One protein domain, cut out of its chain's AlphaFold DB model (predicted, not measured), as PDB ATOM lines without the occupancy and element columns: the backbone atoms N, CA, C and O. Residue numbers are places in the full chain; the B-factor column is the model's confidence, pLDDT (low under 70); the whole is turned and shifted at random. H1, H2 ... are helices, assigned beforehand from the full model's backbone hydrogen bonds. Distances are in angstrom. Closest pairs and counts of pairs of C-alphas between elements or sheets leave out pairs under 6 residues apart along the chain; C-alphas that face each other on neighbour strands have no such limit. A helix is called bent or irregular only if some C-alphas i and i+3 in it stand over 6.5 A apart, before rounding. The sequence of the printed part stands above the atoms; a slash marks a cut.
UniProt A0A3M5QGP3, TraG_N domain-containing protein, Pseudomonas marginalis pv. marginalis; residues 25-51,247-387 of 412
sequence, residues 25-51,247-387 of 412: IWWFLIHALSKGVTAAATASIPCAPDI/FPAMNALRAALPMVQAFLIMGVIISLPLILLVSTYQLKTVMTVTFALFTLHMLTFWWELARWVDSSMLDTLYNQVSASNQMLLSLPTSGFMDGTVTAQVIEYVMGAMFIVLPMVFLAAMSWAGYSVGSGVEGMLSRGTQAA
ATOM      1  N   ILE A  25     175.174 125.611 186.219       84.62
ATOM      2  CA  ILE A  25     174.210 125.145 185.198       84.62
ATOM      3  C   ILE A  25     174.934 124.684 183.927       84.62
ATOM      4  O   ILE A  25     174.642 123.617 183.396       84.62
ATOM      5  N   TRP A  26     175.912 125.470 183.471       84.94
ATOM      6  CA  TRP A  26     176.740 125.148 182.310       84.94
ATOM      7  C   TRP A  26     177.470 123.811 182.480       84.94
ATOM      8  O   TRP A  26     177.374 122.943 181.616       84.94
ATOM      9  N   TRP A  27     178.131 123.607 183.626       84.75
ATOM     10  CA  TRP A  27     178.876 122.378 183.904       84.75
ATOM     11  C   TRP A  27     177.953 121.160 183.888       84.75
ATOM     12  O   TRP A  27     178.290 120.152 183.269       84.75
ATOM     13  N   PHE A  28     176.780 121.275 184.525       85.56
ATOM     14  CA  PHE A  28     175.793 120.199 184.584       85.56
ATOM     15  C   PHE A  28     175.279 119.841 183.192       85.56
ATOM     16  O   PHE A  28     175.254 118.665 182.839       85.56
ATOM     17  N   LEU A  29     174.933 120.847 182.385       87.62
ATOM     18  CA  LEU A  29     174.446 120.648 181.023       87.62
ATOM     19  C   LEU A  29     175.474 119.903 180.170       87.62
ATOM     20  O   LEU A  29     175.128 118.923 179.517       87.62
ATOM     21  N   ILE A  30     176.739 120.322 180.203       88.19
ATOM     22  CA  ILE A  30     177.794 119.697 179.395       88.19
ATOM     23  C   ILE A  30     178.094 118.288 179.870       88.19
ATOM     24  O   ILE A  30     178.237 117.398 179.037       88.19
ATOM     25  N   HIS A  31     178.172 118.061 181.181       87.19
ATOM     26  CA  HIS A  31     178.413 116.723 181.712       87.19
ATOM     27  C   HIS A  31     177.262 115.777 181.382       87.19
ATOM     28  O   HIS A  31     177.508 114.653 180.950       87.19
ATOM     29  N   ALA A  32     176.014 116.226 181.540       88.00
ATOM     30  CA  ALA A  32     174.838 115.433 181.205       88.00
ATOM     31  C   ALA A  32     174.782 115.117 179.705       88.00
ATOM     32  O   ALA A  32     174.592 113.961 179.335       88.00
ATOM     33  N   LEU A  33     175.017 116.113 178.845       90.56
ATOM     34  CA  LEU A  33     175.012 115.934 177.394       90.56
ATOM     35  C   LEU A  33     176.156 115.025 176.932       90.56
ATOM     36  O   LEU A  33     175.923 114.093 176.170       90.56
ATOM     37  N   SER A  34     177.370 115.238 177.440       90.25
ATOM     38  CA  SER A  34     178.539 114.427 177.075       90.25
ATOM     39  C   SER A  34     178.360 112.973 177.495       90.25
ATOM     40  O   SER A  34     178.568 112.071 176.686       90.25
ATOM     41  N   LYS A  35     177.913 112.729 178.735       89.12
ATOM     42  CA  LYS A  35     177.628 111.372 179.217       89.12
ATOM     43  C   LYS A  35     176.457 110.736 178.475       89.12
ATOM     44  O   LYS A  35     176.546 109.562 178.144       89.12
ATOM     45  N   GLY A  36     175.400 111.493 178.185       90.25
ATOM     46  CA  GLY A  36     174.228 111.003 177.459       90.25
ATOM     47  C   GLY A  36     174.562 110.570 176.033       90.25
ATOM     48  O   GLY A  36     174.233 109.454 175.645       90.25
ATOM     49  N   VAL A  37     175.276 111.413 175.276       92.50
ATOM     50  CA  VAL A  37     175.726 111.087 173.911       92.50
ATOM     51  C   VAL A  37     176.660 109.882 173.922       92.50
ATOM     52  O   VAL A  37     176.489 108.968 173.122       92.50
ATOM     53  N   THR A  38     177.607 109.847 174.861       91.31
ATOM     54  CA  THR A  38     178.546 108.730 174.979       91.31
ATOM     55  C   THR A  38     177.824 107.426 175.322       91.31
ATOM     56  O   THR A  38     178.071 106.417 174.675       91.31
ATOM     57  N   ALA A  39     176.893 107.445 176.282       89.31
ATOM     58  CA  ALA A  39     176.119 106.271 176.679       89.31
ATOM     59  C   ALA A  39     175.224 105.751 175.542       89.31
ATOM     60  O   ALA A  39     175.132 104.545 175.323       89.31
ATOM     61  N   ALA A  40     174.595 106.658 174.787       92.25
ATOM     62  CA  ALA A  40     173.807 106.299 173.612       92.25
ATOM     63  C   ALA A  40     174.681 105.682 172.508       92.25
ATOM     64  O   ALA A  40     174.289 104.689 171.901       92.25
ATOM     65  N   ALA A  41     175.879 106.231 172.284       91.00
ATOM     66  CA  ALA A  41     176.839 105.694 171.326       91.00
ATOM     67  C   ALA A  41     177.407 104.335 171.764       91.00
ATOM     68  O   ALA A  41     177.632 103.471 170.929       91.00
ATOM     69  N   THR A  42     177.623 104.104 173.061       88.81
ATOM     70  CA  THR A  42     178.030 102.779 173.554       88.81
ATOM     71  C   THR A  42     176.894 101.766 173.471       88.81
ATOM     72  O   THR A  42     177.143 100.607 173.173       88.81
ATOM     73  N   ALA A  43     175.645 102.189 173.681       89.12
ATOM     74  CA  ALA A  43     174.481 101.306 173.616       89.12
ATOM     75  C   ALA A  43     174.134 100.848 172.188       89.12
ATOM     76  O   ALA A  43     173.391  99.884 172.028       89.12
ATOM     77  N   SER A  44     174.646 101.522 171.151       90.56
ATOM     78  CA  SER A  44     174.487 101.077 169.762       90.56
ATOM     79  C   SER A  44     175.501 100.008 169.346       90.56
ATOM     80  O   SER A  44     175.340  99.405 168.285       90.56
ATOM     81  N   ILE A  45     176.532  99.760 170.163       87.75
ATOM     82  CA  ILE A  45     177.485  98.673 169.942       87.75
ATOM     83  C   ILE A  45     176.790  97.351 170.317       87.75
ATOM     84  O   ILE A  45     176.220  97.259 171.406       87.75
ATOM     85  N   PRO A  46     176.813  96.318 169.450       83.44
ATOM     86  CA  PRO A  46     176.224  95.024 169.772       83.44
ATOM     87  C   PRO A  46     176.842  94.422 171.037       83.44
ATOM     88  O   PRO A  46     178.058  94.471 171.221       83.44
ATOM     89  N   CYS A  47     176.020  93.800 171.882       76.00
ATOM     90  CA  CYS A  47     176.514  93.043 173.026       76.00
ATOM     91  C   CYS A  47     177.337  91.848 172.523       76.00
ATOM     92  O   CYS A  47     176.777  90.905 171.968       76.00
ATOM     93  N   ALA A  48     178.655  91.897 172.709       69.75
ATOM     94  CA  ALA A  48     179.560  90.782 172.456       69.75
ATOM     95  C   ALA A  48     180.157  90.318 173.794       69.75
ATOM     96  O   ALA A  48     180.511  91.173 174.612       69.75
ATOM     97  N   PRO A  49     180.260  89.002 174.047       68.75
ATOM     98  CA  PRO A  49     180.962  88.510 175.224       68.75
ATOM     99  C   PRO A  49     182.456  88.851 175.109       68.75
ATOM    100  O   PRO A  49     183.045  88.706 174.036       68.75
ATOM    101  N   ASP A  50     183.075  89.304 176.202       71.94
ATOM    102  CA  ASP A  50     184.516  89.579 176.224       71.94
ATOM    103  C   ASP A  50     185.283  88.252 176.322       71.94
ATOM    104  O   ASP A  50     185.441  87.653 177.389       71.94
ATOM    105  N   ILE A  51     185.752  87.780 175.167       71.88
ATOM    106  CA  ILE A  51     186.440  86.492 175.015       71.88
ATOM    107  C   ILE A  51     187.737  86.441 175.832       71.88
ATOM    108  O   ILE A  51     188.114  85.385 176.345       71.88
ATOM    109  N   PHE A 247     203.904  91.526 176.141       43.91
ATOM    110  CA  PHE A 247     202.482  91.150 176.126       43.91
ATOM    111  C   PHE A 247     201.742  91.349 177.461       43.91
ATOM    112  O   PHE A 247     200.589  91.796 177.436       43.91
ATOM    113  N   PRO A 248     202.385  91.145 178.632       45.28
ATOM    114  CA  PRO A 248     201.783  91.497 179.913       45.28
ATOM    115  C   PRO A 248     201.400  92.985 180.031       45.28
ATOM    116  O   PRO A 248     200.437  93.345 180.692       45.28
ATOM    117  N   ALA A 249     202.085  93.893 179.338       50.41
ATOM    118  CA  ALA A 249     201.766  95.313 179.441       50.41
ATOM    119  C   ALA A 249     200.453  95.685 178.731       50.41
ATOM    120  O   ALA A 249     199.793  96.632 179.145       50.41
ATOM    121  N   MET A 250     200.046  94.963 177.680       55.97
ATOM    122  CA  MET A 250     198.921  95.389 176.836       55.97
ATOM    123  C   MET A 250     197.547  95.086 177.434       55.97
ATOM    124  O   MET A 250     196.680  95.955 177.370       55.97
ATOM    125  N   ASN A 251     197.324  93.929 178.064       58.91
ATOM    126  CA  ASN A 251     196.028  93.692 178.719       58.91
ATOM    127  C   ASN A 251     195.936  94.409 180.078       58.91
ATOM    128  O   ASN A 251     194.872  94.936 180.398       58.91
ATOM    129  N   ALA A 252     197.048  94.555 180.811       63.25
ATOM    130  CA  ALA A 252     197.099  95.425 181.990       63.25
ATOM    131  C   ALA A 252     196.777  96.888 181.630       63.25
ATOM    132  O   ALA A 252     196.003  97.550 182.322       63.25
ATOM    133  N   LEU A 253     197.297  97.378 180.497       65.88
ATOM    134  CA  LEU A 253     196.957  98.703 179.983       65.88
ATOM    135  C   LEU A 253     195.454  98.826 179.713       65.88
ATOM    136  O   LEU A 253     194.862  99.811 180.135       65.88
ATOM    137  N   ARG A 254     194.823  97.827 179.079       70.94
ATOM    138  CA  ARG A 254     193.372  97.833 178.804       70.94
ATOM    139  C   ARG A 254     192.529  97.922 180.076       70.94
ATOM    140  O   ARG A 254     191.576  98.699 180.102       70.94
ATOM    141  N   ALA A 255     192.895  97.178 181.118       70.44
ATOM    142  CA  ALA A 255     192.233  97.254 182.422       70.44
ATOM    143  C   ALA A 255     192.409  98.639 183.073       70.44
ATOM    144  O   ALA A 255     191.492  99.157 183.713       70.44
ATOM    145  N   ALA A 256     193.560  99.279 182.853       77.12
ATOM    146  CA  ALA A 256     193.857 100.603 183.382       77.12
ATOM    147  C   ALA A 256     193.200 101.758 182.598       77.12
ATOM    148  O   ALA A 256     192.997 102.820 183.179       77.12
ATOM    149  N   LEU A 257     192.834 101.596 181.318       82.75
ATOM    150  CA  LEU A 257     192.247 102.667 180.485       82.75
ATOM    151  C   LEU A 257     191.057 103.406 181.133       82.75
ATOM    152  O   LEU A 257     191.121 104.636 181.231       82.75
ATOM    153  N   PRO A 258     189.998 102.729 181.623       80.69
ATOM    154  CA  PRO A 258     188.889 103.416 182.287       80.69
ATOM    155  C   PRO A 258     189.319 104.107 183.591       80.69
ATOM    156  O   PRO A 258     188.799 105.171 183.926       80.69
ATOM    157  N   MET A 259     190.312 103.560 184.302       84.81
ATOM    158  CA  MET A 259     190.868 104.200 185.499       84.81
ATOM    159  C   MET A 259     191.614 105.488 185.131       84.81
ATOM    160  O   MET A 259     191.382 106.539 185.729       84.81
ATOM    161  N   VAL A 260     192.457 105.440 184.095       86.19
ATOM    162  CA  VAL A 260     193.184 106.603 183.567       86.19
ATOM    163  C   VAL A 260     192.207 107.684 183.111       86.19
ATOM    164  O   VAL A 260     192.405 108.855 183.428       86.19
ATOM    165  N   GLN A 261     191.114 107.316 182.439       89.38
ATOM    166  CA  GLN A 261     190.071 108.265 182.045       89.38
ATOM    167  C   GLN A 261     189.481 109.016 183.236       89.38
ATOM    168  O   GLN A 261     189.319 110.236 183.175       89.38
ATOM    169  N   ALA A 262     189.159 108.294 184.312       87.75
ATOM    170  CA  ALA A 262     188.587 108.885 185.511       87.75
ATOM    171  C   ALA A 262     189.548 109.914 186.121       87.75
ATOM    172  O   ALA A 262     189.131 111.030 186.439       87.75
ATOM    173  N   PHE A 263     190.843 109.589 186.194       88.00
ATOM    174  CA  PHE A 263     191.870 110.522 186.662       88.00
ATOM    175  C   PHE A 263     192.056 111.727 185.733       88.00
ATOM    176  O   PHE A 263     192.197 112.849 186.221       88.00
ATOM    177  N   LEU A 264     192.003 111.537 184.411       89.25
ATOM    178  CA  LEU A 264     192.075 112.641 183.449       89.25
ATOM    179  C   LEU A 264     190.890 113.598 183.604       89.25
ATOM    180  O   LEU A 264     191.086 114.808 183.713       89.25
ATOM    181  N   ILE A 265     189.665 113.071 183.676       89.94
ATOM    182  CA  ILE A 265     188.454 113.877 183.879       89.94
ATOM    183  C   ILE A 265     188.527 114.614 185.222       89.94
ATOM    184  O   ILE A 265     188.255 115.812 185.277       89.94
ATOM    185  N   MET A 266     188.957 113.938 186.291       88.88
ATOM    186  CA  MET A 266     189.164 114.555 187.603       88.88
ATOM    187  C   MET A 266     190.173 115.712 187.535       88.88
ATOM    188  O   MET A 266     189.892 116.797 188.044       88.88
ATOM    189  N   GLY A 267     191.309 115.522 186.860       88.38
ATOM    190  CA  GLY A 267     192.321 116.564 186.672       88.38
ATOM    191  C   GLY A 267     191.792 117.790 185.915       88.38
ATOM    192  O   GLY A 267     192.055 118.931 186.313       88.38
ATOM    193  N   VAL A 268     190.982 117.587 184.869       88.69
ATOM    194  CA  VAL A 268     190.337 118.697 184.140       88.69
ATOM    195  C   VAL A 268     189.294 119.409 185.009       88.69
ATOM    196  O   VAL A 268     189.228 120.636 185.011       88.69
ATOM    197  N   ILE A 269     188.509 118.675 185.800       87.94
ATOM    198  CA  ILE A 269     187.506 119.267 186.703       87.94
ATOM    199  C   ILE A 269     188.157 120.100 187.816       87.94
ATOM    200  O   ILE A 269     187.637 121.157 188.168       87.94
ATOM    201  N   ILE A 270     189.300 119.671 188.352       88.75
ATOM    202  CA  ILE A 270     190.019 120.418 189.395       88.75
ATOM    203  C   ILE A 270     190.671 121.686 188.827       88.75
ATOM    204  O   ILE A 270     190.692 122.722 189.490       88.75
ATOM    205  N   SER A 271     191.181 121.634 187.594       88.44
ATOM    206  CA  SER A 271     191.826 122.785 186.941       88.44
ATOM    207  C   SER A 271     190.839 123.786 186.324       88.44
ATOM    208  O   SER A 271     191.179 124.959 186.163       88.44
ATOM    209  N   LEU A 272     189.601 123.371 186.047       88.44
ATOM    210  CA  LEU A 272     188.507 124.195 185.516       88.44
ATOM    211  C   LEU A 272     188.351 125.582 186.181       88.44
ATOM    212  O   LEU A 272     188.363 126.574 185.451       88.44
ATOM    213  N   PRO A 273     188.224 125.717 187.520       86.00
ATOM    214  CA  PRO A 273     188.067 127.027 188.159       86.00
ATOM    215  C   PRO A 273     189.273 127.953 187.946       86.00
ATOM    216  O   PRO A 273     189.087 129.149 187.728       86.00
ATOM    217  N   LEU A 274     190.497 127.414 187.951       88.00
ATOM    218  CA  LEU A 274     191.714 128.188 187.684       88.00
ATOM    219  C   LEU A 274     191.763 128.662 186.229       88.00
ATOM    220  O   LEU A 274     192.043 129.831 185.974       88.00
ATOM    221  N   ILE A 275     191.437 127.778 185.282       87.38
ATOM    222  CA  ILE A 275     191.408 128.097 183.849       87.38
ATOM    223  C   ILE A 275     190.373 129.190 183.565       87.38
ATOM    224  O   ILE A 275     190.666 130.147 182.851       87.38
ATOM    225  N   LEU A 276     189.177 129.085 184.150       87.19
ATOM    226  CA  LEU A 276     188.115 130.078 183.970       87.19
ATOM    227  C   LEU A 276     188.483 131.441 184.571       87.19
ATOM    228  O   LEU A 276     188.199 132.468 183.950       87.19
ATOM    229  N   LEU A 277     189.147 131.451 185.731       89.12
ATOM    230  CA  LEU A 277     189.606 132.672 186.393       89.12
ATOM    231  C   LEU A 277     190.699 133.373 185.579       89.12
ATOM    232  O   LEU A 277     190.558 134.554 185.264       89.12
ATOM    233  N   VAL A 278     191.752 132.647 185.187       90.06
ATOM    234  CA  VAL A 278     192.861 133.194 184.379       90.06
ATOM    235  C   VAL A 278     192.364 133.677 183.017       90.06
ATOM    236  O   VAL A 278     192.826 134.693 182.505       90.06
ATOM    237  N   SER A 279     191.377 132.987 182.446       84.69
ATOM    238  CA  SER A 279     190.787 133.339 181.160       84.69
ATOM    239  C   SER A 279     189.713 134.432 181.231       84.69
ATOM    240  O   SER A 279     189.049 134.658 180.219       84.69
ATOM    241  N   THR A 280     189.473 135.058 182.391       88.62
ATOM    242  CA  THR A 280     188.430 136.088 182.583       88.62
ATOM    243  C   THR A 280     187.051 135.696 182.031       88.62
ATOM    244  O   THR A 280     186.290 136.541 181.562       88.62
ATOM    245  N   TYR A 281     186.713 134.400 182.082       81.81
ATOM    246  CA  TYR A 281     185.479 133.831 181.520       81.81
ATOM    247  C   TYR A 281     185.261 134.091 180.015       81.81
ATOM    248  O   TYR A 281     184.122 134.135 179.543       81.81
ATOM    249  N   GLN A 282     186.333 134.228 179.227       86.69
ATOM    250  CA  GLN A 282     186.222 134.346 177.771       86.69
ATOM    251  C   GLN A 282     185.474 133.155 177.155       86.69
ATOM    252  O   GLN A 282     185.828 131.993 177.367       86.69
ATOM    253  N   LEU A 283     184.484 133.453 176.305       83.19
ATOM    254  CA  LEU A 283     183.637 132.447 175.655       83.19
ATOM    255  C   LEU A 283     184.449 131.431 174.833       83.19
ATOM    256  O   LEU A 283     184.109 130.251 174.810       83.19
ATOM    257  N   LYS A 284     185.543 131.876 174.196       81.38
ATOM    258  CA  LYS A 284     186.457 131.017 173.425       81.38
ATOM    259  C   LYS A 284     187.044 129.910 174.305       81.38
ATOM    260  O   LYS A 284     186.981 128.746 173.929       81.38
ATOM    261  N   THR A 285     187.524 130.254 175.497       84.12
ATOM    262  CA  THR A 285     188.105 129.292 176.442       84.12
ATOM    263  C   THR A 285     187.050 128.404 177.087       84.12
ATOM    264  O   THR A 285     187.263 127.211 177.264       84.12
ATOM    265  N   VAL A 286     185.876 128.956 177.397       84.94
ATOM    266  CA  VAL A 286     184.749 128.158 177.894       84.94
ATOM    267  C   VAL A 286     184.403 127.071 176.871       84.94
ATOM    268  O   VAL A 286     184.345 125.898 177.231       84.94
ATOM    269  N   MET A 287     184.268 127.436 175.592       83.62
ATOM    270  CA  MET A 287     183.992 126.491 174.508       83.62
ATOM    271  C   MET A 287     185.096 125.444 174.339       83.62
ATOM    272  O   MET A 287     184.781 124.258 174.274       83.62
ATOM    273  N   THR A 288     186.378 125.820 174.321       84.88
ATOM    274  CA  THR A 288     187.464 124.829 174.184       84.88
ATOM    275  C   THR A 288     187.473 123.822 175.335       84.88
ATOM    276  O   THR A 288     187.658 122.630 175.096       84.88
ATOM    277  N   VAL A 289     187.179 124.259 176.565       87.25
ATOM    278  CA  VAL A 289     187.056 123.360 177.721       87.25
ATOM    279  C   VAL A 289     185.819 122.458 177.613       87.25
ATOM    280  O   VAL A 289     185.912 121.282 177.964       87.25
ATOM    281  N   THR A 290     184.688 122.941 177.072       87.50
ATOM    282  CA  THR A 290     183.523 122.067 176.799       87.50
ATOM    283  C   THR A 290     183.874 120.930 175.850       87.50
ATOM    284  O   THR A 290     183.558 119.775 176.132       87.50
ATOM    285  N   PHE A 291     184.577 121.243 174.757       87.50
ATOM    286  CA  PHE A 291     185.001 120.254 173.776       87.50
ATOM    287  C   PHE A 291     186.025 119.292 174.368       87.50
ATOM    288  O   PHE A 291     185.936 118.096 174.104       87.50
ATOM    289  N   ALA A 292     186.949 119.769 175.206       88.19
ATOM    290  CA  ALA A 292     187.903 118.909 175.898       88.19
ATOM    291  C   ALA A 292     187.203 117.910 176.837       88.19
ATOM    292  O   ALA A 292     187.482 116.714 176.775       88.19
ATOM    293  N   LEU A 293     186.248 118.369 177.654       89.00
ATOM    294  CA  LEU A 293     185.464 117.503 178.544       89.00
ATOM    295  C   LEU A 293     184.613 116.492 177.767       89.00
ATOM    296  O   LEU A 293     184.591 115.312 178.116       89.00
ATOM    297  N   PHE A 294     183.954 116.933 176.693       90.50
ATOM    298  CA  PHE A 294     183.206 116.046 175.804       90.50
ATOM    299  C   PHE A 294     184.112 114.977 175.186       90.50
ATOM    300  O   PHE A 294     183.785 113.794 175.210       90.50
ATOM    301  N   THR A 295     185.285 115.385 174.695       91.06
ATOM    302  CA  THR A 295     186.280 114.486 174.101       91.06
ATOM    303  C   THR A 295     186.725 113.429 175.107       91.06
ATOM    304  O   THR A 295     186.731 112.247 174.778       91.06
ATOM    305  N   LEU A 296     187.039 113.828 176.345       91.06
ATOM    306  CA  LEU A 296     187.432 112.887 177.394       91.06
ATOM    307  C   LEU A 296     186.313 111.911 177.748       91.06
ATOM    308  O   LEU A 296     186.601 110.739 177.961       91.06
ATOM    309  N   HIS A 297     185.053 112.352 177.789       91.12
ATOM    310  CA  HIS A 297     183.921 111.451 178.010       91.12
ATOM    311  C   HIS A 297     183.754 110.446 176.868       91.12
ATOM    312  O   HIS A 297     183.636 109.256 177.138       91.12
ATOM    313  N   MET A 298     183.854 110.900 175.618       91.50
ATOM    314  CA  MET A 298     183.686 110.066 174.425       91.50
ATOM    315  C   MET A 298     184.790 109.004 174.252       91.50
ATOM    316  O   MET A 298     184.641 108.088 173.448       91.50
ATOM    317  N   LEU A 299     185.892 109.067 175.013       90.62
ATOM    318  CA  LEU A 299     186.924 108.023 174.998       90.62
ATOM    319  C   LEU A 299     186.385 106.641 175.396       90.62
ATOM    320  O   LEU A 299     186.852 105.651 174.833       90.62
ATOM    321  N   THR A 300     185.384 106.550 176.289       90.00
ATOM    322  CA  THR A 300     184.794 105.240 176.629       90.00
ATOM    323  C   THR A 300     184.205 104.562 175.408       90.00
ATOM    324  O   THR A 300     184.416 103.368 175.235       90.00
ATOM    325  N   PHE A 301     183.525 105.309 174.536       91.25
ATOM    326  CA  PHE A 301     182.961 104.764 173.306       91.25
ATOM    327  C   PHE A 301     184.036 104.116 172.429       91.25
ATOM    328  O   PHE A 301     183.840 103.008 171.943       91.25
ATOM    329  N   TRP A 302     185.194 104.760 172.269       89.75
ATOM    330  CA  TRP A 302     186.286 104.207 171.466       89.75
ATOM    331  C   TRP A 302     186.901 102.950 172.078       89.75
ATOM    332  O   TRP A 302     187.304 102.052 171.338       89.75
ATOM    333  N   TRP A 303     186.956 102.854 173.406       87.69
ATOM    334  CA  TRP A 303     187.404 101.631 174.071       87.69
ATOM    335  C   TRP A 303     186.372 100.510 173.996       87.69
ATOM    336  O   TRP A 303     186.764  99.376 173.740       87.69
ATOM    337  N   GLU A 304     185.077 100.805 174.143       88.19
ATOM    338  CA  GLU A 304     184.013  99.817 173.915       88.19
ATOM    339  C   GLU A 304     184.022  99.321 172.467       88.19
ATOM    340  O   GLU A 304     183.953  98.119 172.221       88.19
ATOM    341  N   LEU A 305     184.203 100.228 171.505       89.19
ATOM    342  CA  LEU A 305     184.339  99.870 170.099       89.19
ATOM    343  C   LEU A 305     185.554  98.963 169.880       89.19
ATOM    344  O   LEU A 305     185.449  97.954 169.189       89.19
ATOM    345  N   ALA A 306     186.694  99.282 170.500       85.88
ATOM    346  CA  ALA A 306     187.884  98.445 170.426       85.88
ATOM    347  C   ALA A 306     187.653  97.047 171.038       85.88
ATOM    348  O   ALA A 306     188.051  96.057 170.426       85.88
ATOM    349  N   ARG A 307     186.970  96.935 172.191       83.19
ATOM    350  CA  ARG A 307     186.601  95.631 172.786       83.19
ATOM    351  C   ARG A 307     185.677  94.831 171.883       83.19
ATOM    352  O   ARG A 307     185.871  93.628 171.721       83.19
ATOM    353  N   TRP A 308     184.703  95.495 171.271       86.50
ATOM    354  CA  TRP A 308     183.776  94.845 170.358       86.50
ATOM    355  C   TRP A 308     184.473  94.344 169.090       86.50
ATOM    356  O   TRP A 308     184.233  93.210 168.684       86.50
ATOM    357  N   VAL A 309     185.372  95.132 168.489       86.31
ATOM    358  CA  VAL A 309     186.143  94.701 167.310       86.31
ATOM    359  C   VAL A 309     187.088  93.541 167.654       86.31
ATOM    360  O   VAL A 309     187.147  92.577 166.897       86.31
ATOM    361  N   ASP A 310     187.786  93.599 168.796       80.12
ATOM    362  CA  ASP A 310     188.652  92.517 169.308       80.12
ATOM    363  C   ASP A 310     187.843  91.218 169.477       80.12
ATOM    364  O   ASP A 310     188.204  90.181 168.920       80.12
ATOM    365  N   SER A 311     186.690  91.300 170.145       78.50
ATOM    366  CA  SER A 311     185.809  90.149 170.385       78.50
ATOM    367  C   SER A 311     185.176  89.622 169.096       78.50
ATOM    368  O   SER A 311     185.138  88.418 168.887       78.50
ATOM    369  N   SER A 312     184.745  90.496 168.185       81.12
ATOM    370  CA  SER A 312     184.153  90.095 166.900       81.12
ATOM    371  C   SER A 312     185.179  89.438 165.977       81.12
ATOM    372  O   SER A 312     184.871  88.479 165.269       81.12
ATOM    373  N   MET A 313     186.426  89.918 165.982       77.94
ATOM    374  CA  MET A 313     187.496  89.280 165.221       77.94
ATOM    375  C   MET A 313     187.832  87.903 165.800       77.94
ATOM    376  O   MET A 313     187.952  86.940 165.049       77.94
ATOM    377  N   LEU A 314     187.940  87.781 167.125       73.88
ATOM    378  CA  LEU A 314     188.154  86.488 167.775       73.88
ATOM    379  C   LEU A 314     186.986  85.528 167.528       73.88
ATOM    380  O   LEU A 314     187.219  84.365 167.216       73.88
ATOM    381  N   ASP A 315     185.748  86.008 167.581       72.31
ATOM    382  CA  ASP A 315     184.580  85.191 167.278       72.31
ATOM    383  C   ASP A 315     184.621  84.685 165.828       72.31
ATOM    384  O   ASP A 315     184.593  83.486 165.585       72.31
ATOM    385  N   THR A 316     184.824  85.562 164.844       73.62
ATOM    386  CA  THR A 316     184.907  85.139 163.430       73.62
ATOM    387  C   THR A 316     186.063  84.179 163.137       73.62
ATOM    388  O   THR A 316     185.906  83.273 162.317       73.62
ATOM    389  N   LEU A 317     187.209  84.341 163.807       68.56
ATOM    390  CA  LEU A 317     188.376  83.477 163.624       68.56
ATOM    391  C   LEU A 317     188.224  82.112 164.307       68.56
ATOM    392  O   LEU A 317     188.672  81.113 163.748       68.56
ATOM    393  N   TYR A 318     187.616  82.059 165.496       63.31
ATOM    394  CA  TYR A 318     187.632  80.866 166.350       63.31
ATOM    395  C   TYR A 318     186.285  80.138 166.468       63.31
ATOM    396  O   TYR A 318     186.287  78.949 166.773       63.31
ATOM    397  N   ASN A 319     185.146  80.761 166.152       59.25
ATOM    398  CA  ASN A 319     183.817  80.117 166.182       59.25
ATOM    399  C   ASN A 319     183.699  78.962 165.161       59.25
ATOM    400  O   ASN A 319     183.024  77.960 165.388       59.25
ATOM    401  N   GLN A 320     184.427  79.056 164.043       52.06
ATOM    402  CA  GLN A 320     184.454  78.038 162.983       52.06
ATOM    403  C   GLN A 320     185.487  76.919 163.229       52.06
ATOM    404  O   GLN A 320     185.486  75.913 162.516       52.06
ATOM    405  N   VAL A 321     186.382  77.058 164.216       52.69
ATOM    406  CA  VAL A 321     187.416  76.050 164.495       52.69
ATOM    407  C   VAL A 321     186.798  74.930 165.334       52.69
ATOM    408  O   VAL A 321     186.341  75.138 166.451       52.69
ATOM    409  N   SER A 322     186.747  73.724 164.765       42.59
ATOM    410  CA  SER A 322     186.297  72.503 165.443       42.59
ATOM    411  C   SER A 322     186.968  72.331 166.814       42.59
ATOM    412  O   SER A 322     188.197  72.344 166.884       42.59
ATOM    413  N   ALA A 323     186.194  72.094 167.887       46.62
ATOM    414  CA  ALA A 323     186.721  71.871 169.245       46.62
ATOM    415  C   ALA A 323     187.637  70.634 169.360       46.62
ATOM    416  O   ALA A 323     188.295  70.413 170.377       46.62
ATOM    417  N   SER A 324     187.746  69.851 168.285       44.84
ATOM    418  CA  SER A 324     188.765  68.822 168.123       44.84
ATOM    419  C   SER A 324     190.198  69.354 168.085       44.84
ATOM    420  O   SER A 324     191.110  68.583 168.363       44.84
ATOM    421  N   ASN A 325     190.408  70.637 167.780       46.00
ATOM    422  CA  ASN A 325     191.717  71.276 167.795       46.00
ATOM    423  C   ASN A 325     191.695  72.496 168.704       46.00
ATOM    424  O   ASN A 325     191.199  73.546 168.313       46.00
ATOM    425  N   GLN A 326     192.317  72.358 169.877       50.19
ATOM    426  CA  GLN A 326     192.986  73.453 170.575       50.19
ATOM    427  C   GLN A 326     192.144  74.718 170.814       50.19
ATOM    428  O   GLN A 326     192.734  75.743 171.076       50.19
ATOM    429  N   MET A 327     190.812  74.736 170.738       47.19
ATOM    430  CA  MET A 327     190.055  76.000 170.724       47.19
ATOM    431  C   MET A 327     190.337  76.860 171.964       47.19
ATOM    432  O   MET A 327     190.679  78.030 171.846       47.19
ATOM    433  N   LEU A 328     190.324  76.244 173.144       49.41
ATOM    434  CA  LEU A 328     190.573  76.923 174.416       49.41
ATOM    435  C   LEU A 328     192.075  77.217 174.651       49.41
ATOM    436  O   LEU A 328     192.433  78.257 175.194       49.41
ATOM    437  N   LEU A 329     192.954  76.356 174.122       45.25
ATOM    438  CA  LEU A 329     194.424  76.484 174.154       45.25
ATOM    439  C   LEU A 329     194.997  77.408 173.054       45.25
ATOM    440  O   LEU A 329     196.148  77.829 173.142       45.25
ATOM    441  N   SER A 330     194.211  77.709 172.015       43.31
ATOM    442  CA  SER A 330     194.580  78.478 170.816       43.31
ATOM    443  C   SER A 330     193.932  79.852 170.768       43.31
ATOM    444  O   SER A 330     194.325  80.653 169.912       43.31
ATOM    445  N   LEU A 331     193.028  80.173 171.711       50.84
ATOM    446  CA  LEU A 331     192.807  81.568 172.072       50.84
ATOM    447  C   LEU A 331     194.204  82.186 172.278       50.84
ATOM    448  O   LEU A 331     195.066  81.591 172.943       50.84
ATOM    449  N   PRO A 332     194.493  83.339 171.664       44.59
ATOM    450  CA  PRO A 332     195.857  83.818 171.512       44.59
ATOM    451  C   PRO A 332     196.390  84.279 172.863       44.59
ATOM    452  O   PRO A 332     196.040  85.359 173.304       44.59
ATOM    453  N   THR A 333     197.115  83.399 173.563       47.53
ATOM    454  CA  THR A 333     198.196  83.694 174.527       47.53
ATOM    455  C   THR A 333     198.966  82.401 174.844       47.53
ATOM    456  O   THR A 333     199.181  82.049 176.002       47.53
ATOM    457  N   SER A 334     199.437  81.665 173.835       39.84
ATOM    458  CA  SER A 334     200.594  80.786 174.049       39.84
ATOM    459  C   SER A 334     201.857  81.583 173.741       39.84
ATOM    460  O   SER A 334     202.514  81.403 172.715       39.84
ATOM    461  N   GLY A 335     202.203  82.487 174.657       40.09
ATOM    462  CA  GLY A 335     203.590  82.893 174.789       40.09
ATOM    463  C   GLY A 335     204.450  81.632 174.924       40.09
ATOM    464  O   GLY A 335     204.249  80.835 175.838       40.09
ATOM    465  N   PHE A 336     205.391  81.491 173.992       32.84
ATOM    466  CA  PHE A 336     206.587  80.643 174.004       32.84
ATOM    467  C   PHE A 336     206.601  79.213 173.439       32.84
ATOM    468  O   PHE A 336     207.721  78.775 173.192       32.84
ATOM    469  N   MET A 337     205.500  78.498 173.159       35.69
ATOM    470  CA  MET A 337     205.646  77.065 172.786       35.69
ATOM    471  C   MET A 337     205.029  76.589 171.462       35.69
ATOM    472  O   MET A 337     205.467  75.546 170.991       35.69
ATOM    473  N   ASP A 338     204.144  77.345 170.805       35.28
ATOM    474  CA  ASP A 338     203.703  77.030 169.433       35.28
ATOM    475  C   ASP A 338     203.859  78.264 168.533       35.28
ATOM    476  O   ASP A 338     203.032  79.175 168.494       35.28
ATOM    477  N   GLY A 339     205.010  78.318 167.857       39.12
ATOM    478  CA  GLY A 339     205.518  79.446 167.077       39.12
ATOM    479  C   GLY A 339     204.756  79.735 165.783       39.12
ATOM    480  O   GLY A 339     205.332  79.655 164.700       39.12
ATOM    481  N   THR A 340     203.490  80.136 165.875       45.31
ATOM    482  CA  THR A 340     202.810  80.783 164.747       45.31
ATOM    483  C   THR A 340     202.895  82.299 164.915       45.31
ATOM    484  O   THR A 340     202.254  82.905 165.770       45.31
ATOM    485  N   VAL A 341     203.723  82.936 164.083       47.06
ATOM    486  CA  VAL A 341     203.904  84.403 164.009       47.06
ATOM    487  C   VAL A 341     202.554  85.137 163.900       47.06
ATOM    488  O   VAL A 341     202.411  86.274 164.341       47.06
ATOM    489  N   THR A 342     201.532  84.464 163.375       48.59
ATOM    490  CA  THR A 342     200.165  84.959 163.208       48.59
ATOM    491  C   THR A 342     199.451  85.256 164.527       48.59
ATOM    492  O   THR A 342     198.855  86.323 164.639       48.59
ATOM    493  N   ALA A 343     199.537  84.394 165.548       52.19
ATOM    494  CA  ALA A 343     198.851  84.624 166.827       52.19
ATOM    495  C   ALA A 343     199.431  85.836 167.579       52.19
ATOM    496  O   ALA A 343     198.701  86.646 168.150       52.19
ATOM    497  N   GLN A 344     200.752  86.001 167.491       54.88
ATOM    498  CA  GLN A 344     201.484  87.101 168.110       54.88
ATOM    499  C   GLN A 344     201.160  88.456 167.454       54.88
ATOM    500  O   GLN A 344     200.983  89.465 168.136       54.88
ATOM    501  N   VAL A 345     201.052  88.484 166.121       61.59
ATOM    502  CA  VAL A 345     200.692  89.696 165.369       61.59
ATOM    503  C   VAL A 345     199.264  90.132 165.677       61.59
ATOM    504  O   VAL A 345     199.027  91.319 165.894       61.59
ATOM    505  N   ILE A 346     198.323  89.189 165.744       64.19
ATOM    506  CA  ILE A 346     196.922  89.476 166.065       64.19
ATOM    507  C   ILE A 346     196.833  90.123 167.457       64.19
ATOM    508  O   ILE A 346     196.192  91.160 167.602       64.19
ATOM    509  N   GLU A 347     197.551  89.619 168.463       64.81
ATOM    510  CA  GLU A 347     197.561  90.222 169.801       64.81
ATOM    511  C   GLU A 347     198.151  91.646 169.828       64.81
ATOM    512  O   GLU A 347     197.584  92.524 170.486       64.81
ATOM    513  N   TYR A 348     199.214  91.914 169.061       65.94
ATOM    514  CA  TYR A 348     199.782  93.261 168.935       65.94
ATOM    515  C   TYR A 348     198.854  94.242 168.225       65.94
ATOM    516  O   TYR A 348     198.660  95.355 168.710       65.94
ATOM    517  N   VAL A 349     198.271  93.844 167.093       70.62
ATOM    518  CA  VAL A 349     197.347  94.691 166.324       70.62
ATOM    519  C   VAL A 349     196.117  95.012 167.169       70.62
ATOM    520  O   VAL A 349     195.716  96.171 167.278       70.62
ATOM    521  N   MET A 350     195.583  93.999 167.851       70.00
ATOM    522  CA  MET A 350     194.469  94.158 168.773       70.00
ATOM    523  C   MET A 350     194.830  95.077 169.952       70.00
ATOM    524  O   MET A 350     194.042  95.940 170.314       70.00
ATOM    525  N   GLY A 351     196.017  94.937 170.558       71.31
ATOM    526  CA  GLY A 351     196.500  95.821 171.630       71.31
ATOM    527  C   GLY A 351     196.702  97.269 171.179       71.31
ATOM    528  O   GLY A 351     196.261  98.195 171.859       71.31
ATOM    529  N   ALA A 352     197.296  97.468 170.004       73.56
ATOM    530  CA  ALA A 352     197.534  98.786 169.429       73.56
ATOM    531  C   ALA A 352     196.227  99.531 169.130       73.56
ATOM    532  O   ALA A 352     196.164 100.744 169.320       73.56
ATOM    533  N   MET A 353     195.164  98.827 168.732       79.88
ATOM    534  CA  MET A 353     193.859  99.425 168.440       79.88
ATOM    535  C   MET A 353     193.279 100.212 169.629       79.88
ATOM    536  O   MET A 353     192.723 101.293 169.428       79.88
ATOM    537  N   PHE A 354     193.483  99.740 170.865       79.94
ATOM    538  CA  PHE A 354     193.040 100.431 172.087       79.94
ATOM    539  C   PHE A 354     193.754 101.762 172.344       79.94
ATOM    540  O   PHE A 354     193.252 102.582 173.111       79.94
ATOM    541  N   ILE A 355     194.913 101.987 171.722       80.00
ATOM    542  CA  ILE A 355     195.686 103.229 171.831       80.00
ATOM    543  C   ILE A 355     195.455 104.095 170.592       80.00
ATOM    544  O   ILE A 355     195.160 105.284 170.702       80.00
ATOM    545  N   VAL A 356     195.560 103.497 169.405       81.75
ATOM    546  CA  VAL A 356     195.509 104.201 168.122       81.75
ATOM    547  C   VAL A 356     194.124 104.788 167.862       81.75
ATOM    548  O   VAL A 356     194.049 105.952 167.478       81.75
ATOM    549  N   LEU A 357     193.031 104.051 168.108       86.31
ATOM    550  CA  LEU A 357     191.681 104.574 167.852       86.31
ATOM    551  C   LEU A 357     191.365 105.818 168.705       86.31
ATOM    552  O   LEU A 357     191.015 106.853 168.129       86.31
ATOM    553  N   PRO A 358     191.564 105.799 170.040       85.94
ATOM    554  CA  PRO A 358     191.393 107.006 170.841       85.94
ATOM    555  C   PRO A 358     192.364 108.128 170.467       85.94
ATOM    556  O   PRO A 358     191.971 109.290 170.483       85.94
ATOM    557  N   MET A 359     193.613 107.818 170.099       82.56
ATOM    558  CA  MET A 359     194.592 108.827 169.667       82.56
ATOM    559  C   MET A 359     194.163 109.545 168.386       82.56
ATOM    560  O   MET A 359     194.269 110.767 168.306       82.56
ATOM    561  N   VAL A 360     193.642 108.811 167.400       86.19
ATOM    562  CA  VAL A 360     193.108 109.393 166.160       86.19
ATOM    563  C   VAL A 360     191.934 110.319 166.472       86.19
ATOM    564  O   VAL A 360     191.872 111.432 165.949       86.19
ATOM    565  N   PHE A 361     191.042 109.910 167.375       87.56
ATOM    566  CA  PHE A 361     189.937 110.754 167.822       87.56
ATOM    567  C   PHE A 361     190.414 112.009 168.568       87.56
ATOM    568  O   PHE A 361     189.960 113.112 168.265       87.56
ATOM    569  N   LEU A 362     191.364 111.870 169.496       86.81
ATOM    570  CA  LEU A 362     191.963 112.997 170.213       86.81
ATOM    571  C   LEU A 362     192.639 113.980 169.251       86.81
ATOM    572  O   LEU A 362     192.480 115.190 169.410       86.81
ATOM    573  N   ALA A 363     193.343 113.484 168.232       81.81
ATOM    574  CA  ALA A 363     193.958 114.314 167.201       81.81
ATOM    575  C   ALA A 363     192.902 115.060 166.367       81.81
ATOM    576  O   ALA A 363     193.019 116.271 166.167       81.81
ATOM    577  N   ALA A 364     191.837 114.370 165.946       85.00
ATOM    578  CA  ALA A 364     190.733 114.974 165.201       85.00
ATOM    579  C   ALA A 364     190.020 116.069 166.014       85.00
ATOM    580  O   ALA A 364     189.790 117.169 165.511       85.00
ATOM    581  N   MET A 365     189.742 115.811 167.295       84.44
ATOM    582  CA  MET A 365     189.124 116.786 168.201       84.44
ATOM    583  C   MET A 365     190.057 117.953 168.537       84.44
ATOM    584  O   MET A 365     189.593 119.084 168.679       84.44
ATOM    585  N   SER A 366     191.371 117.718 168.600       78.94
ATOM    586  CA  SER A 366     192.371 118.779 168.779       78.94
ATOM    587  C   SER A 366     192.416 119.720 167.572       78.94
ATOM    588  O   SER A 366     192.454 120.941 167.738       78.94
ATOM    589  N   TRP A 367     192.345 119.175 166.353       76.94
ATOM    590  CA  TRP A 367     192.279 119.975 165.128       76.94
ATOM    591  C   TRP A 367     190.963 120.759 165.025       76.94
ATOM    592  O   TRP A 367     190.978 121.963 164.748       76.94
ATOM    593  N   ALA A 368     189.833 120.122 165.353       74.56
ATOM    594  CA  ALA A 368     188.534 120.783 165.434       74.56
ATOM    595  C   ALA A 368     188.545 121.924 166.470       74.56
ATOM    596  O   ALA A 368     188.151 123.045 166.152       74.56
ATOM    597  N   GLY A 369     189.086 121.691 167.669       66.94
ATOM    598  CA  GLY A 369     189.220 122.704 168.720       66.94
ATOM    599  C   GLY A 369     190.076 123.907 168.308       66.94
ATOM    600  O   GLY A 369     189.691 125.050 168.561       66.94
ATOM    601  N   TYR A 370     191.193 123.674 167.607       65.00
ATOM    602  CA  TYR A 370     192.028 124.747 167.052       65.00
ATOM    603  C   TYR A 370     191.283 125.563 165.981       65.00
ATOM    604  O   TYR A 370     191.311 126.794 166.002       65.00
ATOM    605  N   SER A 371     190.552 124.887 165.088       60.66
ATOM    606  CA  SER A 371     189.773 125.536 164.024       60.66
ATOM    607  C   SER A 371     188.557 126.320 164.532       60.66
ATOM    608  O   SER A 371     188.221 127.361 163.978       60.66
ATOM    609  N   VAL A 372     187.922 125.890 165.627       53.97
ATOM    610  CA  VAL A 372     186.862 126.659 166.301       53.97
ATOM    611  C   VAL A 372     187.466 127.887 166.991       53.97
ATOM    612  O   VAL A 372     186.876 128.968 166.970       53.97
ATOM    613  N   GLY A 373     188.685 127.765 167.525       50.62
ATOM    614  CA  GLY A 373     189.440 128.886 168.075       50.62
ATOM    615  C   GLY A 373     189.752 129.982 167.047       50.62
ATOM    616  O   GLY A 373     189.610 131.164 167.365       50.62
ATOM    617  N   SER A 374     190.131 129.619 165.819       53.69
ATOM    618  CA  SER A 374     190.383 130.574 164.726       53.69
ATOM    619  C   SER A 374     189.103 131.016 163.999       53.69
ATOM    620  O   SER A 374     188.993 132.168 163.578       53.69
ATOM    621  N   GLY A 375     188.093 130.149 163.914       51.91
ATOM    622  CA  GLY A 375     186.795 130.434 163.299       51.91
ATOM    623  C   GLY A 375     185.974 131.477 164.063       51.91
ATOM    624  O   GLY A 375     185.373 132.358 163.449       51.91
ATOM    625  N   VAL A 376     186.006 131.451 165.400       50.12
ATOM    626  CA  VAL A 376     185.342 132.469 166.236       50.12
ATOM    627  C   VAL A 376     186.067 133.816 166.161       50.12
ATOM    628  O   VAL A 376     185.415 134.852 166.195       50.12
ATOM    629  N   GLU A 377     187.387 133.833 165.973       51.66
ATOM    630  CA  GLU A 377     188.172 135.059 165.757       51.66
ATOM    631  C   GLU A 377     187.868 135.692 164.387       51.66
ATOM    632  O   GLU A 377     187.683 136.907 164.277       51.66
ATOM    633  N   GLY A 378     187.673 134.861 163.357       54.84
ATOM    634  CA  GLY A 378     187.156 135.273 162.049       54.84
ATOM    635  C   GLY A 378     185.698 135.754 162.076       54.84
ATOM    636  O   GLY A 378     185.331 136.647 161.316       54.84
ATOM    637  N   MET A 379     184.859 135.211 162.962       48.09
ATOM    638  CA  MET A 379     183.451 135.613 163.092       48.09
ATOM    639  C   MET A 379     183.272 136.861 163.967       48.09
ATOM    640  O   MET A 379     182.443 137.707 163.640       48.09
ATOM    641  N   LEU A 380     184.071 137.032 165.027       53.44
ATOM    642  CA  LEU A 380     184.085 138.256 165.836       53.44
ATOM    643  C   LEU A 380     184.666 139.436 165.053       53.44
ATOM    644  O   LEU A 380     184.093 140.515 165.106       53.44
ATOM    645  N   SER A 381     185.752 139.239 164.295       54.22
ATOM    646  CA  SER A 381     186.329 140.290 163.439       54.22
ATOM    647  C   SER A 381     185.404 140.688 162.284       54.22
ATOM    648  O   SER A 381     185.275 141.871 161.984       54.22
ATOM    649  N   ARG A 382     184.686 139.730 161.679       56.38
ATOM    650  CA  ARG A 382     183.636 140.028 160.686       56.38
ATOM    651  C   ARG A 382     182.391 140.652 161.315       56.38
ATOM    652  O   ARG A 382     181.784 141.516 160.695       56.38
ATOM    653  N   GLY A 383     182.026 140.268 162.537       52.59
ATOM    654  CA  GLY A 383     180.912 140.855 163.288       52.59
ATOM    655  C   GLY A 383     181.178 142.299 163.725       52.59
ATOM    656  O   GLY A 383     180.291 143.144 163.616       52.59
ATOM    657  N   THR A 384     182.406 142.622 164.145       57.50
ATOM    658  CA  THR A 384     182.816 143.995 164.480       57.50
ATOM    659  C   THR A 384     183.036 144.855 163.239       57.50
ATOM    660  O   THR A 384     182.662 146.025 163.265       57.50
ATOM    661  N   GLN A 385     183.536 144.295 162.129       54.44
ATOM    662  CA  GLN A 385     183.572 144.995 160.839       54.44
ATOM    663  C   GLN A 385     182.166 145.269 160.300       54.44
ATOM    664  O   GLN A 385     181.902 146.398 159.901       54.44
ATOM    665  N   ALA A 386     181.243 144.303 160.367       55.62
ATOM    666  CA  ALA A 386     179.847 144.497 159.972       55.62
ATOM    667  C   ALA A 386     179.153 145.575 160.829       55.62
ATOM    668  O   ALA A 386     178.456 146.437 160.288       55.62
ATOM    669  N   ALA A 387     179.405 145.592 162.144       51.34
ATOM    670  CA  ALA A 387     178.907 146.622 163.057       51.34
ATOM    671  C   ALA A 387     179.552 148.003 162.816       51.34
ATOM    672  O   ALA A 387     178.857 149.019 162.877       51.34
TER     673      ALA A 387
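AT A GLANCE: This is residues 25 to 51 and 247 to 387 of the 412 residues of the protein "TraG_N domain-containing protein" of Pseudomonas marginalis pv. marginalis (UniProt A0A3M5QGP3). A long rod of helices runs lengthwise: H3 is its core, H5 packs on it the opposite way, and H1 and H2b pack along it too. H4 and its links make one end; residues 378 to 387 of H5 stick out at the other. The printed part has 168 residues with five named helices, H1 to H5 in chain order, and no named strand: all helix. It is loose, with a radius of gyration of the C-alphas of 21.6 A, and spans 78 by 32 by 28 A.

IN THESE COORDINATES: Find C-alpha 341 at (203.904, 84.403, 164.009); from there H5, residues 341 to 387, runs 67.1 A to C-alpha 387 at (178.907, 146.622, 163.057). H3, residues 283 to 318, runs 52.6 A. H1, residues 25 to 43, runs 26.5 A. H2, residues 247 to 278, was assigned as one helix by its hydrogen bonds but is bent, C-alphas 255 and 258 being 7.0 A apart; its arms are H2a, residues 247 to 255, and H2b, residues 258 to 278, 30.1 A long. H2b is irregular: C-alphas 270 and 273 are 7.0 A apart. H4 is residues 327 to 330.

HOW THE PARTS SIT: Look at H3, the hub. It touches H5 at 24 degrees, a shallow tilt, opposite ways; the closest C-alphas, of Ala 306 and Phe 354, are 5.8 A apart. With residues 290 to 305 alone it touches H1, the same way at a shallow 15 degrees (closest C-alphas Ser 34 and Phe 294, 5.1 A). With residues 285 to 300 alone it touches H2b, a hairpin at a shallow 9 degrees (closest C-alphas Ile 265 and Leu 296, 6.6 A). H2a touches residues 348 to 354 of H5 alone, at a steep 46 degrees (closest C-alphas Met 250 and Gly 351, 5.8 A). H4 touches no helix. Every O i to N i+4 pair is within hydrogen-bond range in H1; the counts are 3 of 5 in H2a, 15 of 17 in H2b, 29 of 32 in H3 and 39 of 43 in H5, and H4 is too short for one.

THE WHOLE: The farthest C-alphas, of Ser 324 and Ala 387, are 78.6 A apart. Residues 52 to 246 are cut out, with 16.7 A from C-alpha 51 to C-alpha 247. Of the links printed whole, none is long. Confidence is under 70 in residues 48 to 49, 247 to 253, 317 to 348 and 369 to 387.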